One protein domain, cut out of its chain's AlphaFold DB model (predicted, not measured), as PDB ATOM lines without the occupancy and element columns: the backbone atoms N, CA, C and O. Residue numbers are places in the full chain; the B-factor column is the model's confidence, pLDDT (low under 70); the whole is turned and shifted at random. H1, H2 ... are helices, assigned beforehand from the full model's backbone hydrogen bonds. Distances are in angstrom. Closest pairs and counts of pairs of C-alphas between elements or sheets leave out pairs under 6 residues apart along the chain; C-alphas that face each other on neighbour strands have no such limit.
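What this domain is: This is residues 208 to 248 and 257 to 324 of the 838 residues of an uncharacterized protein of Arabidopsis lyrata subsp. lyrata (UniProt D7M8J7). Three helical hairpins stand in a row along a rod: H4 and H5 make the middle, H2 and H3 pack at one end, H6 and H7 at the other. The middle hairpin runs crosswise to H2 and H7, and H1 lies at the far end beyond H2 and H3. The printed part has 109 residues with seven named helices, H1 to H7 in order, and no named strand: all helix. It is only just compact, close to loose, with a radius of gyration of the C-alphas of 15.6 A and spans of 47 by 23 by 22 A.

Where its parts are: The longest helix, H4, residues 258 to 275, runs 25.9 A from C-alpha 258 at (161.671, 135.673, 174.588). H5 is residues 279 to 289, H2 residues 221 to 231, and H3 residues 234 to 248, 21.7 A long. H1, residues 208 to 216, begins at (173.542, 151.476, 173.133). H6 is residues 293 to 303; H7, residues 307 to 320, 19.9 A long, ends at (177.519, 120.794, 151.809).

How they stand to each other: H4 and H5 touch as a hairpin, tilt 8 degrees, with C-alphas of Ala 270 and Ala 282 closest at 4.5 A. H2 touches H4 residues 262 to 269 about perpendicular, 79 degrees, closest C-alphas Lys 222 and Ile 265, 6.3 A. H2 and H3 form a hairpin at 27 degrees, closest C-alphas Ala 228 and Leu 234, 4.9 A. H6 and H7 form another at 30 degrees, closest C-alphas Val 301 and Arg 310, 4.9 A. H7 touches H5 with residues 312 to 316 alone, closest C-alphas Pro 279 and Gln 312, 6.8 A. H1 is close to but not clearly touching H2, closest C-alphas Trp 214 and Val 224, 6.9 A. H4 and H6 are apart. Every O i to N i+4 pair is within hydrogen-bond range in H1, H2, H4, H5, H6 and H7; in H3, 10 of 11.

The domain as a whole: The C-alphas of Ala 216 and Arg 324 are farthest apart, 49.4 A. Residues 249 to 256 are not printed; C-alphas 248 and 257 are 14.3 A apart across the cut. The links printed whole are tight. Residues 246 to 248 have pLDDT under 70.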
ATOM      1  N   LYS A 208     174.404 150.489 172.463       75.56
ATOM      2  CA  LYS A 208     173.542 151.476 173.133       75.56
ATOM      3  C   LYS A 208     172.781 152.374 172.154       75.56
ATOM      4  O   LYS A 208     171.616 152.673 172.396       75.56
ATOM      5  N   GLU A 209     173.427 152.788 171.069       80.56
ATOM      6  CA  GLU A 209     172.828 153.611 170.009       80.56
ATOM      7  C   GLU A 209     171.799 152.795 169.218       80.56
ATOM      8  O   GLU A 209     170.682 153.261 169.012       80.56
ATOM      9  N   MET A 210     172.114 151.529 168.930       79.94
ATOM     10  CA  MET A 210     171.222 150.581 168.258       79.94
ATOM     11  C   MET A 210     169.930 150.335 169.055       79.94
ATOM     12  O   MET A 210     168.833 150.458 168.513       79.94
ATOM     13  N   MET A 211     170.024 150.097 170.371       76.44
ATOM     14  CA  MET A 211     168.834 149.990 171.230       76.44
ATOM     15  C   MET A 211     168.049 151.303 171.326       76.44
ATOM     16  O   MET A 211     166.819 151.279 171.409       76.44
ATOM     17  N   ALA A 212     168.733 152.451 171.345       79.62
ATOM     18  CA  ALA A 212     168.074 153.754 171.362       79.62
ATOM     19  C   ALA A 212     167.308 154.003 170.054       79.62
ATOM     20  O   ALA A 212     166.170 154.461 170.106       79.62
ATOM     21  N   ARG A 213     167.876 153.621 168.904       86.19
ATOM     22  CA  ARG A 213     167.233 153.694 167.588       86.19
ATOM     23  C   ARG A 213     166.027 152.767 167.481       86.19
ATOM     24  O   ARG A 213     164.972 153.209 167.038       86.19
ATOM     25  N   TRP A 214     166.150 151.512 167.920       84.88
ATOM     26  CA  TRP A 214     165.028 150.566 167.937       84.88
ATOM     27  C   TRP A 214     163.850 151.093 168.768       84.88
ATOM     28  O   TRP A 214     162.704 150.994 168.338       84.88
ATOM     29  N   LYS A 215     164.140 151.723 169.918       77.69
ATOM     30  CA  LYS A 215     163.134 152.358 170.787       77.69
ATOM     31  C   LYS A 215     162.566 153.659 170.215       77.69
ATOM     32  O   LYS A 215     161.384 153.911 170.386       77.69
ATOM     33  N   ALA A 216     163.387 154.490 169.575       77.38
ATOM     34  CA  ALA A 216     162.958 155.779 169.032       77.38
ATOM     35  C   ALA A 216     162.088 155.632 167.774       77.38
ATOM     36  O   ALA A 216     161.164 156.416 167.577       77.38
ATOM     37  N   ASN A 217     162.366 154.620 166.948       77.06
ATOM     38  CA  ASN A 217     161.691 154.412 165.666       77.06
ATOM     39  C   ASN A 217     160.511 153.428 165.736       77.06
ATOM     40  O   ASN A 217     159.908 153.173 164.697       77.06
ATOM     41  N   ASN A 218     160.191 152.867 166.914       74.38
ATOM     42  CA  ASN A 218     159.164 151.827 167.094       74.38
ATOM     43  C   ASN A 218     159.257 150.716 166.035       74.38
ATOM     44  O   ASN A 218     158.283 150.402 165.353       74.38
ATOM     45  N   LEU A 219     160.460 150.163 165.864       76.25
ATOM     46  CA  LEU A 219     160.692 149.114 164.876       76.25
ATOM     47  C   LEU A 219     159.915 147.843 165.229       76.25
ATOM     48  O   LEU A 219     159.846 147.450 166.395       76.25
ATOM     49  N   ASP A 220     159.363 147.195 164.206       80.94
ATOM     50  CA  ASP A 220     158.731 145.891 164.333       80.94
ATOM     51  C   ASP A 220     159.758 144.826 164.734       80.94
ATOM     52  O   ASP A 220     160.940 144.877 164.385       80.94
ATOM     53  N   LEU A 221     159.293 143.813 165.458       80.06
ATOM     54  CA  LEU A 221     160.170 142.785 166.001       80.06
ATOM     55  C   LEU A 221     160.959 142.038 164.911       80.06
ATOM     56  O   LEU A 221     162.129 141.704 165.100       80.06
ATOM     57  N   LYS A 222     160.369 141.858 163.722       83.25
ATOM     58  CA  LYS A 222     161.041 141.247 162.569       83.25
ATOM     59  C   LYS A 222     162.216 142.094 162.070       83.25
ATOM     60  O   LYS A 222     163.254 141.524 161.730       83.25
ATOM     61  N   THR A 223     162.118 143.426 162.056       83.81
ATOM     62  CA  THR A 223     163.256 144.282 161.675       83.81
ATOM     63  C   THR A 223     164.319 144.370 162.761       83.81
ATOM     64  O   THR A 223     165.500 144.356 162.419       83.81
ATOM     65  N   VAL A 224     163.943 144.355 164.044       83.44
ATOM     66  CA  VAL A 224     164.900 144.275 165.164       83.44
ATOM     67  C   VAL A 224     165.724 142.986 165.088       83.44
ATOM     68  O   VAL A 224     166.952 143.037 165.145       83.44
ATOM     69  N   VAL A 225     165.074 141.835 164.886       84.50
ATOM     70  CA  VAL A 225     165.761 140.540 164.742       84.50
ATOM     71  C   VAL A 225     166.614 140.506 163.473       84.50
ATOM     72  O   VAL A 225     167.754 140.051 163.522       84.50
ATOM     73  N   LYS A 226     166.136 141.054 162.349       83.19
ATOM     74  CA  LYS A 226     166.922 141.164 161.106       83.19
ATOM     75  C   LYS A 226     168.186 142.015 161.283       83.19
ATOM     76  O   LYS A 226     169.256 141.627 160.822       83.19
ATOM     77  N   ASP A 227     168.080 143.153 161.957       82.94
ATOM     78  CA  ASP A 227     169.192 144.075 162.225       82.94
ATOM     79  C   ASP A 227     170.200 143.479 163.232       82.94
ATOM     80  O   ASP A 227     171.421 143.539 163.051       82.94
ATOM     81  N   ALA A 228     169.694 142.788 164.257       84.12
ATOM     82  CA  ALA A 228     170.503 142.034 165.211       84.12
ATOM     83  C   ALA A 228     171.225 140.847 164.557       84.12
ATOM     84  O   ALA A 228     172.396 140.597 164.858       84.12
ATOM     85  N   LEU A 229     170.563 140.157 163.623       84.25
ATOM     86  CA  LEU A 229     171.181 139.120 162.809       84.25
ATOM     87  C   LEU A 229     172.312 139.724 161.998       84.25
ATOM     88  O   LEU A 229     173.431 139.276 162.196       84.25
ATOM     89  N   LEU A 230     172.074 140.775 161.200       80.19
ATOM     90  CA  LEU A 230     173.084 141.433 160.353       80.19
ATOM     91  C   LEU A 230     174.296 141.964 161.129       80.19
ATOM     92  O   LEU A 230     175.424 141.826 160.651       80.19
ATOM     93  N   SER A 231     174.088 142.484 162.338       77.69
ATOM     94  CA  SER A 231     175.155 142.974 163.223       77.69
ATOM     95  C   SER A 231     175.837 141.882 164.061       77.69
ATOM     96  O   SER A 231     176.845 142.161 164.712       77.69
ATOM     97  N   GLY A 232     175.326 140.642 164.048       77.62
ATOM     98  CA  GLY A 232     175.852 139.531 164.850       77.62
ATOM     99  C   GLY A 232     175.595 139.687 166.354       77.62
ATOM    100  O   GLY A 232     176.342 139.149 167.167       77.62
ATOM    101  N   ARG A 233     174.566 140.452 166.738       81.62
ATOM    102  CA  ARG A 233     174.239 140.820 168.126       81.62
ATOM    103  C   ARG A 233     172.843 140.333 168.524       81.62
ATOM    104  O   ARG A 233     172.084 141.071 169.146       81.62
ATOM    105  N   LEU A 234     172.506 139.084 168.199       83.12
ATOM    106  CA  LEU A 234     171.216 138.461 168.536       83.12
ATOM    107  C   LEU A 234     170.829 138.563 170.031       83.12
ATOM    108  O   LEU A 234     169.670 138.875 170.308       83.12
ATOM    109  N   PRO A 235     171.760 138.435 171.005       82.12
ATOM    110  CA  PRO A 235     171.437 138.641 172.422       82.12
ATOM    111  C   PRO A 235     170.874 140.035 172.749       82.12
ATOM    112  O   PRO A 235     170.141 140.195 173.721       82.12
ATOM    113  N   LEU A 236     171.181 141.051 171.933       81.19
ATOM    114  CA  LEU A 236     170.659 142.408 172.100       81.19
ATOM    115  C   LEU A 236     169.175 142.502 171.720       81.19
ATOM    116  O   LEU A 236     168.439 143.254 172.356       81.19
ATOM    117  N   ALA A 237     168.728 141.726 170.724       81.88
ATOM    118  CA  ALA A 237     167.316 141.631 170.351       81.88
ATOM    119  C   ALA A 237     166.497 140.928 171.442       81.88
ATOM    120  O   ALA A 237     165.441 141.425 171.823       81.88
ATOM    121  N   VAL A 238     167.032 139.840 172.010       83.38
ATOM    122  CA  VAL A 238     166.412 139.139 173.150       83.38
ATOM    123  C   VAL A 238     166.281 140.077 174.353       83.38
ATOM    124  O   VAL A 238     165.206 140.190 174.937       83.38
ATOM    125  N   LEU A 239     167.341 140.826 174.684       81.88
ATOM    126  CA  LEU A 239     167.310 141.818 175.761       81.88
ATOM    127  C   LEU A 239     166.270 142.919 175.504       81.88
ATOM    128  O   LEU A 239     165.572 143.337 176.426       81.88
ATOM    129  N   GLN A 240     166.171 143.408 174.268       81.19
ATOM    130  CA  GLN A 240     165.207 144.443 173.900       81.19
ATOM    131  C   GLN A 240     163.760 143.959 174.062       81.19
ATOM    132  O   GLN A 240     162.949 144.695 174.624       81.19
ATOM    133  N   LEU A 241     163.456 142.740 173.619       80.75
ATOM    134  CA  LEU A 241     162.120 142.154 173.706       80.75
ATOM    135  C   LEU A 241     161.744 141.805 175.153       80.75
ATOM    136  O   LEU A 241     160.651 142.124 175.608       80.75
ATOM    137  N   HIS A 242     162.694 141.299 175.943       81.44
ATOM    138  CA  HIS A 242     162.503 141.105 177.382       81.44
ATOM    139  C   HIS A 242     162.201 142.427 178.122       81.44
ATOM    140  O   HIS A 242     161.360 142.485 179.024       81.44
ATOM    141  N   LEU A 243     162.837 143.530 177.711       78.81
ATOM    142  CA  LEU A 243     162.559 144.873 178.236       78.81
ATOM    143  C   LEU A 243     161.231 145.479 177.747       78.81
ATOM    144  O   LEU A 243     160.764 146.444 178.353       78.81
ATOM    145  N   GLN A 244     160.655 144.979 176.651       75.00
ATOM    146  CA  GLN A 244     159.313 145.350 176.190       75.00
ATOM    147  C   GLN A 244     158.256 144.564 176.969       75.00
ATOM    148  O   GLN A 244     157.412 145.174 177.613       75.00
ATOM    149  N   HIS A 245     158.396 143.239 177.058       73.44
ATOM    150  CA  HIS A 245     157.451 142.388 177.786       73.44
ATOM    151  C   HIS A 245     157.392 142.706 179.281       73.44
ATOM    152  O   HIS A 245     156.314 142.719 179.853       73.44
ATOM    153  N   SER A 246     158.517 143.072 179.908       68.31
ATOM    154  CA  SER A 246     158.529 143.529 181.311       68.31
ATOM    155  C   SER A 246     157.801 144.858 181.561       68.31
ATOM    156  O   SER A 246     157.498 145.166 182.712       68.31
ATOM    157  N   LYS A 247     157.510 145.649 180.519       66.69
ATOM    158  CA  LYS A 247     156.682 146.864 180.623       66.69
ATOM    159  C   LYS A 247     155.199 146.597 180.375       66.69
ATOM    160  O   LYS A 247     154.383 147.372 180.865       66.69
ATOM    161  N   ASP A 248     154.886 145.515 179.666       59.91
ATOM    162  CA  ASP A 248     153.528 145.106 179.296       59.91
ATOM    163  C   ASP A 248     152.905 144.104 180.292       59.91
ATOM    164  O   ASP A 248     151.750 143.720 180.120       59.91
ATOM    165  N   ASP A 257     158.722 133.187 176.808       78.38
ATOM    166  CA  ASP A 257     160.018 132.699 176.336       78.38
ATOM    167  C   ASP A 257     160.517 133.540 175.150       78.38
ATOM    168  O   ASP A 257     160.434 133.177 173.975       78.38
ATOM    169  N   THR A 258     161.079 134.691 175.506       80.38
ATOM    170  CA  THR A 258     161.671 135.673 174.588       80.38
ATOM    171  C   THR A 258     162.758 135.089 173.678       80.38
ATOM    172  O   THR A 258     163.027 135.627 172.604       80.38
ATOM    173  N   PHE A 259     163.401 133.992 174.097       80.62
ATOM    174  CA  PHE A 259     164.456 133.344 173.327       80.62
ATOM    175  C   PHE A 259     163.867 132.520 172.183       80.62
ATOM    176  O   PHE A 259     164.323 132.634 171.042       80.62
ATOM    177  N   THR A 260     162.826 131.735 172.471       82.00
ATOM    178  CA  THR A 260     162.117 130.963 171.445       82.00
ATOM    179  C   THR A 260     161.448 131.881 170.425       82.00
ATOM    180  O   THR A 260     161.584 131.645 169.230       82.00
ATOM    181  N   GLU A 261     160.860 132.995 170.856       82.69
ATOM    182  CA  GLU A 261     160.225 133.957 169.946       82.69
ATOM    183  C   GLU A 261     161.214 134.604 168.959       82.69
ATOM    184  O   GLU A 261     160.981 134.630 167.747       82.69
ATOM    185  N   VAL A 262     162.371 135.077 169.440       84.44
ATOM    186  CA  VAL A 262     163.418 135.643 168.570       84.44
ATOM    187  C   VAL A 262     163.955 134.594 167.594       84.44
ATOM    188  O   VAL A 262     164.234 134.908 166.431       84.44
ATOM    189  N   ARG A 263     164.071 133.341 168.043       83.62
ATOM    190  CA  ARG A 263     164.491 132.215 167.208       83.62
ATOM    191  C   ARG A 263     163.455 131.887 166.131       83.62
ATOM    192  O   ARG A 263     163.832 131.717 164.976       83.62
ATOM    193  N   ASP A 264     162.167 131.888 166.457       84.00
ATOM    194  CA  ASP A 264     161.069 131.637 165.513       84.00
ATOM    195  C   ASP A 264     161.004 132.701 164.417       84.00
ATOM    196  O   ASP A 264     160.898 132.386 163.229       84.00
ATOM    197  N   ILE A 265     161.176 133.964 164.798       84.56
ATOM    198  CA  ILE A 265     161.245 135.086 163.857       84.56
ATOM    199  C   ILE A 265     162.494 134.981 162.982       84.56
ATOM    200  O   ILE A 265     162.432 135.217 161.774       84.56
ATOM    201  N   GLY A 266     163.621 134.566 163.560       83.81
ATOM    202  CA  GLY A 266     164.838 134.252 162.821       83.81
ATOM    203  C   GLY A 266     164.636 133.152 161.776       83.81
ATOM    204  O   GLY A 266     165.022 133.325 160.616       83.81
ATOM    205  N   ARG A 267     163.987 132.045 162.154       85.38
ATOM    206  CA  ARG A 267     163.649 130.942 161.241       85.38
ATOM    207  C   ARG A 267     162.711 131.402 160.126       85.38
ATOM    208  O   ARG A 267     162.924 131.045 158.969       85.38
ATOM    209  N   ALA A 268     161.735 132.257 160.434       86.25
ATOM    210  CA  ALA A 268     160.855 132.855 159.431       86.25
ATOM    211  C   ALA A 268     161.623 133.742 158.431       86.25
ATOM    212  O   ALA A 268     161.361 133.686 157.232       86.25
ATOM    213  N   ILE A 269     162.615 134.517 158.892       85.31
ATOM    214  CA  ILE A 269     163.494 135.302 158.006       85.31
ATOM    215  C   ILE A 269     164.319 134.379 157.099       85.31
ATOM    216  O   ILE A 269     164.441 134.654 155.905       85.31
ATOM    217  N   ALA A 270     164.859 133.279 157.631       86.12
ATOM    218  CA  ALA A 270     165.574 132.293 156.822       86.12
ATOM    219  C   ALA A 270     164.656 131.643 155.769       86.12
ATOM    220  O   ALA A 270     165.049 131.494 154.614       86.12
ATOM    221  N   TYR A 271     163.406 131.332 156.125       87.06
ATOM    222  CA  TYR A 271     162.416 130.811 155.181       87.06
ATOM    223  C   TYR A 271     162.059 131.815 154.072       87.06
ATOM    224  O   TYR A 271     162.013 131.445 152.899       87.06
ATOM    225  N   ASP A 272     161.894 133.098 154.406       86.25
ATOM    226  CA  ASP A 272     161.689 134.166 153.417       86.25
ATOM    227  C   ASP A 272     162.861 134.274 152.426       86.25
ATOM    228  O   ASP A 272     162.656 134.595 151.255       86.25
ATOM    229  N   LEU A 273     164.092 134.003 152.868       86.25
ATOM    230  CA  LEU A 273     165.277 133.990 152.004       86.25
ATOM    231  C   LEU A 273     165.302 132.767 151.074       86.25
ATOM    232  O   LEU A 273     165.619 132.914 149.893       86.25
ATOM    233  N   PHE A 274     164.872 131.591 151.548       85.44
ATOM    234  CA  PHE A 274     164.648 130.431 150.673       85.44
ATOM    235  C   PHE A 274     163.583 130.719 149.609       85.44
ATOM    236  O   PHE A 274     163.750 130.356 148.448       85.44
ATOM    237  N   LEU A 275     162.507 131.427 149.965       84.50
ATOM    238  CA  LEU A 275     161.467 131.828 149.012       84.50
ATOM    239  C   LEU A 275     161.972 132.793 147.932       84.50
ATOM    240  O   LEU A 275     161.477 132.754 146.806       84.50
ATOM    241  N   LYS A 276     162.946 133.642 148.267       86.81
ATOM    242  CA  LYS A 276     163.572 134.596 147.340       86.81
ATOM    243  C   LYS A 276     164.630 133.970 146.432       86.81
ATOM    244  O   LYS A 276     165.104 134.645 145.526       86.81
ATOM    245  N   GLY A 277     164.976 132.699 146.641       85.06
ATOM    246  CA  GLY A 277     166.017 132.030 145.865       85.06
ATOM    247  C   GLY A 277     167.436 132.324 146.345       85.06
ATOM    248  O   GLY A 277     168.378 132.154 145.578       85.06
ATOM    249  N   GLU A 278     167.607 132.739 147.604       89.62
ATOM    250  CA  GLU A 278     168.914 133.004 148.218       89.62
ATOM    251  C   GLU A 278     169.258 131.942 149.287       89.62
ATOM    252  O   GLU A 278     169.390 132.267 150.475       89.62
ATOM    253  N   PRO A 279     169.410 130.652 148.923       88.19
ATOM    254  CA  PRO A 279     169.544 129.583 149.910       88.19
ATOM    255  C   PRO A 279     170.857 129.676 150.706       88.19
ATOM    256  O   PRO A 279     170.868 129.389 151.899       88.19
ATOM    257  N   GLY A 280     171.947 130.180 150.112       86.06
ATOM    258  CA  GLY A 280     173.211 130.397 150.829       86.06
ATOM    259  C   GLY A 280     173.110 131.454 151.939       86.06
ATOM    260  O   GLY A 280     173.665 131.282 153.025       86.06
ATOM    261  N   VAL A 281     172.343 132.526 151.707       86.62
ATOM    262  CA  VAL A 281     172.094 133.575 152.711       86.62
ATOM    263  C   VAL A 281     171.152 133.062 153.802       86.62
ATOM    264  O   VAL A 281     171.346 133.362 154.984       86.62
ATOM    265  N   ALA A 282     170.164 132.246 153.429       88.44
ATOM    266  CA  ALA A 282     169.269 131.583 154.370       88.44
ATOM    267  C   ALA A 282     170.034 130.639 155.314       88.44
ATOM    268  O   ALA A 282     169.874 130.722 156.532       88.44
ATOM    269  N   ILE A 283     170.936 129.815 154.775       88.81
ATOM    270  CA  ILE A 283     171.785 128.902 155.553       88.81
ATOM    271  C   ILE A 283     172.711 129.681 156.494       88.81
ATOM    272  O   ILE A 283     172.785 129.367 157.681       88.81
ATOM    273  N   ALA A 284     173.352 130.752 156.014       86.25
ATOM    274  CA  ALA A 284     174.159 131.628 156.865       86.25
ATOM    275  C   ALA A 284     173.325 132.287 157.979       86.25
ATOM    276  O   ALA A 284     173.818 132.519 159.082       86.25
ATOM    277  N   THR A 285     172.049 132.573 157.716       86.19
ATOM    278  CA  THR A 285     171.123 133.110 158.720       86.19
ATOM    279  C   THR A 285     170.788 132.065 159.788       86.19
ATOM    280  O   THR A 285     170.857 132.388 160.971       86.19
ATOM    281  N   LEU A 286     170.527 130.809 159.404       87.44
ATOM    282  CA  LEU A 286     170.330 129.690 160.341       87.44
ATOM    283  C   LEU A 286     171.573 129.439 161.209       87.44
ATOM    284  O   LEU A 286     171.461 129.285 162.424       87.44
ATOM    285  N   GLN A 287     172.769 129.513 160.619       86.75
ATOM    286  CA  GLN A 287     174.032 129.417 161.360       86.75
ATOM    287  C   GLN A 287     174.184 130.539 162.394       86.75
ATOM    288  O   GLN A 287     174.619 130.297 163.517       86.75
ATOM    289  N   ARG A 288     173.799 131.774 162.046       84.62
ATOM    290  CA  ARG A 288     173.846 132.934 162.959       84.62
ATOM    291  C   ARG A 288     172.796 132.875 164.067       84.62
ATOM    292  O   ARG A 288     172.983 133.526 165.093       84.62
ATOM    293  N   LEU A 289     171.721 132.112 163.868       83.38
ATOM    294  CA  LEU A 289     170.724 131.801 164.897       83.38
ATOM    295  C   LEU A 289     171.196 130.708 165.866       83.38
ATOM    296  O   LEU A 289     170.618 130.573 166.940       83.38
ATOM    297  N   GLY A 290     172.256 129.969 165.519       80.50
ATOM    298  CA  GLY A 290     172.741 128.833 166.302       80.50
ATOM    299  C   GLY A 290     171.911 127.562 166.110       80.50
ATOM    300  O   GLY A 290     171.935 126.695 166.978       80.50
ATOM    301  N   GLU A 291     171.168 127.464 165.007       83.88
ATOM    302  CA  GLU A 291     170.379 126.278 164.672       83.88
ATOM    303  C   GLU A 291     171.262 125.144 164.142       83.88
ATOM    304  O   GLU A 291     172.293 125.377 163.499       83.88
ATOM    305  N   ASP A 292     170.816 123.905 164.350       85.69
ATOM    306  CA  ASP A 292     171.367 122.755 163.638       85.69
ATOM    307  C   ASP A 292     170.931 122.826 162.170       85.69
ATOM    308  O   ASP A 292     169.796 122.500 161.808       85.69
ATOM    309  N   VAL A 293     171.843 123.308 161.327       86.94
ATOM    310  CA  VAL A 293     171.609 123.514 159.897       86.94
ATOM    311  C   VAL A 293     171.235 122.205 159.208       86.94
ATOM    312  O   VAL A 293     170.329 122.208 158.380       86.94
ATOM    313  N   GLU A 294     171.886 121.093 159.542       86.44
ATOM    314  CA  GLU A 294     171.624 119.803 158.901       86.44
ATOM    315  C   GLU A 294     170.212 119.315 159.238       86.44
ATOM    316  O   GLU A 294     169.440 118.973 158.337       86.44
ATOM    317  N   ALA A 295     169.827 119.363 160.516       84.62
ATOM    318  CA  ALA A 295     168.479 118.997 160.946       84.62
ATOM    319  C   ALA A 295     167.405 119.922 160.345       84.62
ATOM    320  O   ALA A 295     166.373 119.446 159.865       84.62
ATOM    321  N   CYS A 296     167.658 121.237 160.312       84.44
ATOM    322  CA  CYS A 296     166.732 122.216 159.742       84.44
ATOM    323  C   CYS A 296     166.520 122.002 158.239       84.44
ATOM    324  O   CYS A 296     165.382 122.025 157.770       84.44
ATOM    325  N   LEU A 297     167.594 121.782 157.475       85.94
ATOM    326  CA  LEU A 297     167.498 121.552 156.033       85.94
ATOM    327  C   LEU A 297     166.834 120.206 155.719       85.94
ATOM    328  O   LEU A 297     166.008 120.153 154.811       85.94
ATOM    329  N   ASN A 298     167.100 119.158 156.508       84.38
ATOM    330  CA  ASN A 298     166.414 117.868 156.392       84.38
ATOM    331  C   ASN A 298     164.900 117.992 156.629       84.38
ATOM    332  O   ASN A 298     164.095 117.511 155.827       84.38
ATOM    333  N   GLN A 299     164.488 118.688 157.691       82.25
ATOM    334  CA  GLN A 299     163.067 118.953 157.940       82.25
ATOM    335  C   GLN A 299     162.435 119.762 156.802       82.25
ATOM    336  O   GLN A 299     161.303 119.495 156.402       82.25
ATOM    337  N   LEU A 300     163.167 120.730 156.251       82.38
ATOM    338  CA  LEU A 300     162.649 121.610 155.213       82.38
ATOM    339  C   LEU A 300     162.542 120.916 153.848       82.38
ATOM    340  O   LEU A 300     161.541 121.105 153.158       82.38
ATOM    341  N   VAL A 301     163.523 120.094 153.463       82.94
ATOM    342  CA  VAL A 301     163.538 119.397 152.167       82.94
ATOM    343  C   VAL A 301     162.471 118.299 152.103       82.94
ATOM    344  O   VAL A 301     161.770 118.190 151.098       82.94
ATOM    345  N   PHE A 302     162.261 117.544 153.185       77.81
ATOM    346  CA  PHE A 302     161.242 116.489 153.223       77.81
ATOM    347  C   PHE A 302     159.860 116.983 153.676       77.81
ATOM    348  O   PHE A 302     158.857 116.355 153.348       77.81
ATOM    349  N   GLY A 303     159.780 118.113 154.385       71.06
ATOM    350  CA  GLY A 303     158.520 118.685 154.871       71.06
ATOM    351  C   GLY A 303     157.872 119.714 153.939       71.06
ATOM    352  O   GLY A 303     156.677 119.984 154.058       71.06
ATOM    353  N   THR A 304     158.615 120.314 153.002       75.00
ATOM    354  CA  THR A 304     158.049 121.323 152.094       75.00
ATOM    355  C   THR A 304     157.260 120.684 150.958       75.00
ATOM    356  O   THR A 304     157.749 119.783 150.285       75.00
ATOM    357  N   VAL A 305     156.072 121.211 150.652       70.38
ATOM    358  CA  VAL A 305     155.302 120.868 149.436       70.38
ATOM    359  C   VAL A 305     155.758 121.656 148.201       70.38
ATOM    360  O   VAL A 305     155.363 121.352 147.079       70.38
ATOM    361  N   ARG A 306     156.588 122.692 148.384       74.00
ATOM    362  CA  ARG A 306     157.033 123.568 147.294       74.00
ATOM    363  C   ARG A 306     158.252 122.981 146.594       74.00
ATOM    364  O   ARG A 306     159.366 123.047 147.112       74.00
ATOM    365  N   ARG A 307     158.038 122.514 145.364       81.06
ATOM    366  CA  ARG A 307     159.070 121.954 144.484       81.06
ATOM    367  C   ARG A 307     160.316 122.834 144.332       81.06
ATOM    368  O   ARG A 307     161.429 122.337 144.434       81.06
ATOM    369  N   SER A 308     160.139 124.134 144.082       81.12
ATOM    370  CA  SER A 308     161.261 125.058 143.848       81.12
ATOM    371  C   SER A 308     162.183 125.174 145.063       81.12
ATOM    372  O   SER A 308     163.399 125.136 144.917       81.12
ATOM    373  N   ILE A 309     161.599 125.248 146.260       82.50
ATOM    374  CA  ILE A 309     162.335 125.304 147.526       82.50
ATOM    375  C   ILE A 309     163.028 123.967 147.786       82.50
ATOM    376  O   ILE A 309     164.208 123.948 148.121       82.50
ATOM    377  N   ARG A 310     162.317 122.848 147.581       87.44
ATOM    378  CA  ARG A 310     162.876 121.502 147.750       87.44
ATOM    379  C   ARG A 310     164.105 121.289 146.873       87.44
ATOM    380  O   ARG A 310     165.118 120.807 147.360       87.44
ATOM    381  N   TYR A 311     164.025 121.703 145.610       85.88
ATOM    382  CA  TYR A 311     165.130 121.615 144.661       85.88
ATOM    383  C   TYR A 311     166.338 122.451 145.105       85.88
ATOM    384  O   TYR A 311     167.446 121.929 145.176       85.88
ATOM    385  N   GLN A 312     166.126 123.723 145.463       86.31
ATOM    386  CA  GLN A 312     167.207 124.620 145.894       86.31
ATOM    387  C   GLN A 312     167.904 124.127 147.169       86.31
ATOM    388  O   GLN A 312     169.126 124.190 147.269       86.31
ATOM    389  N   ILE A 313     167.142 123.607 148.135       88.25
ATOM    390  CA  ILE A 313     167.702 123.055 149.372       88.25
ATOM    391  C   ILE A 313     168.453 121.758 149.097       88.25
ATOM    392  O   ILE A 313     169.569 121.607 149.578       88.25
ATOM    393  N   ALA A 314     167.877 120.842 148.314       88.50
ATOM    394  CA  ALA A 314     168.537 119.592 147.948       88.50
ATOM    395  C   ALA A 314     169.885 119.852 147.255       88.50
ATOM    396  O   ALA A 314     170.869 119.177 147.545       88.50
ATOM    397  N   GLU A 315     169.952 120.870 146.392       88.56
ATOM    398  CA  GLU A 315     171.190 121.277 145.727       88.56
ATOM    399  C   GLU A 315     172.243 121.795 146.722       88.56
ATOM    400  O   GLU A 315     173.400 121.374 146.670       88.56
ATOM    401  N   GLU A 316     171.858 122.657 147.669       89.06
ATOM    402  CA  GLU A 316     172.775 123.151 148.705       89.06
ATOM    403  C   GLU A 316     173.203 122.053 149.686       89.06
ATOM    404  O   GLU A 316     174.375 121.970 150.047       89.06
ATOM    405  N   MET A 317     172.302 121.148 150.070       88.38
ATOM    406  CA  MET A 317     172.652 120.009 150.919       88.38
ATOM    407  C   MET A 317     173.614 119.045 150.216       88.38
ATOM    408  O   MET A 317     174.502 118.491 150.866       88.38
ATOM    409  N   ARG A 318     173.503 118.892 148.888       88.06
ATOM    410  CA  ARG A 318     174.456 118.116 148.081       88.06
ATOM    411  C   ARG A 318     175.831 118.789 148.027       88.06
ATOM    412  O   ARG A 318     176.840 118.099 148.143       88.06
ATOM    413  N   LYS A 319     175.885 120.125 147.923       88.06
ATOM    414  CA  LYS A 319     177.140 120.906 147.981       88.06
ATOM    415  C   LYS A 319     177.816 120.831 149.352       88.06
ATOM    416  O   LYS A 319     179.039 120.767 149.421       88.06
ATOM    417  N   LEU A 320     177.028 120.842 150.428       83.50
ATOM    418  CA  LEU A 320     177.519 120.794 151.809       83.50
ATOM    419  C   LEU A 320     177.836 119.371 152.297       83.50
ATOM    420  O   LEU A 320     178.447 119.218 153.351       83.50
ATOM    421  N   GLY A 321     177.457 118.336 151.538       84.75
ATOM    422  CA  GLY A 321     177.674 116.936 151.910       84.75
ATOM    423  C   GLY A 321     176.746 116.437 153.022       84.75
ATOM    424  O   GLY A 321     177.087 115.479 153.709       84.75
ATOM    425  N   PHE A 322     175.587 117.075 153.208       86.19
ATOM    426  CA  PHE A 322     174.602 116.737 154.245       86.19
ATOM    427  C   PHE A 322     173.611 115.637 153.832       86.19
ATOM    428  O   PHE A 322     172.782 115.234 154.641       86.19
ATOM    429  N   LEU A 323     173.662 115.156 152.585       83.44
ATOM    430  CA  LEU A 323     172.786 114.085 152.096       83.44
ATOM    431  C   LEU A 323     173.501 112.738 152.110       83.44
ATOM    432  O   LEU A 323     174.564 112.576 151.505       83.44
ATOM    433  N   ARG A 324     172.874 111.736 152.728       81.81
ATOM    434  CA  ARG A 324     173.309 110.342 152.591       81.81
ATOM    435  C   ARG A 324     172.915 109.794 151.212       81.81
ATOM    436  O   ARG A 324     171.912 110.229 150.648       81.81
TER     437      ARG A 324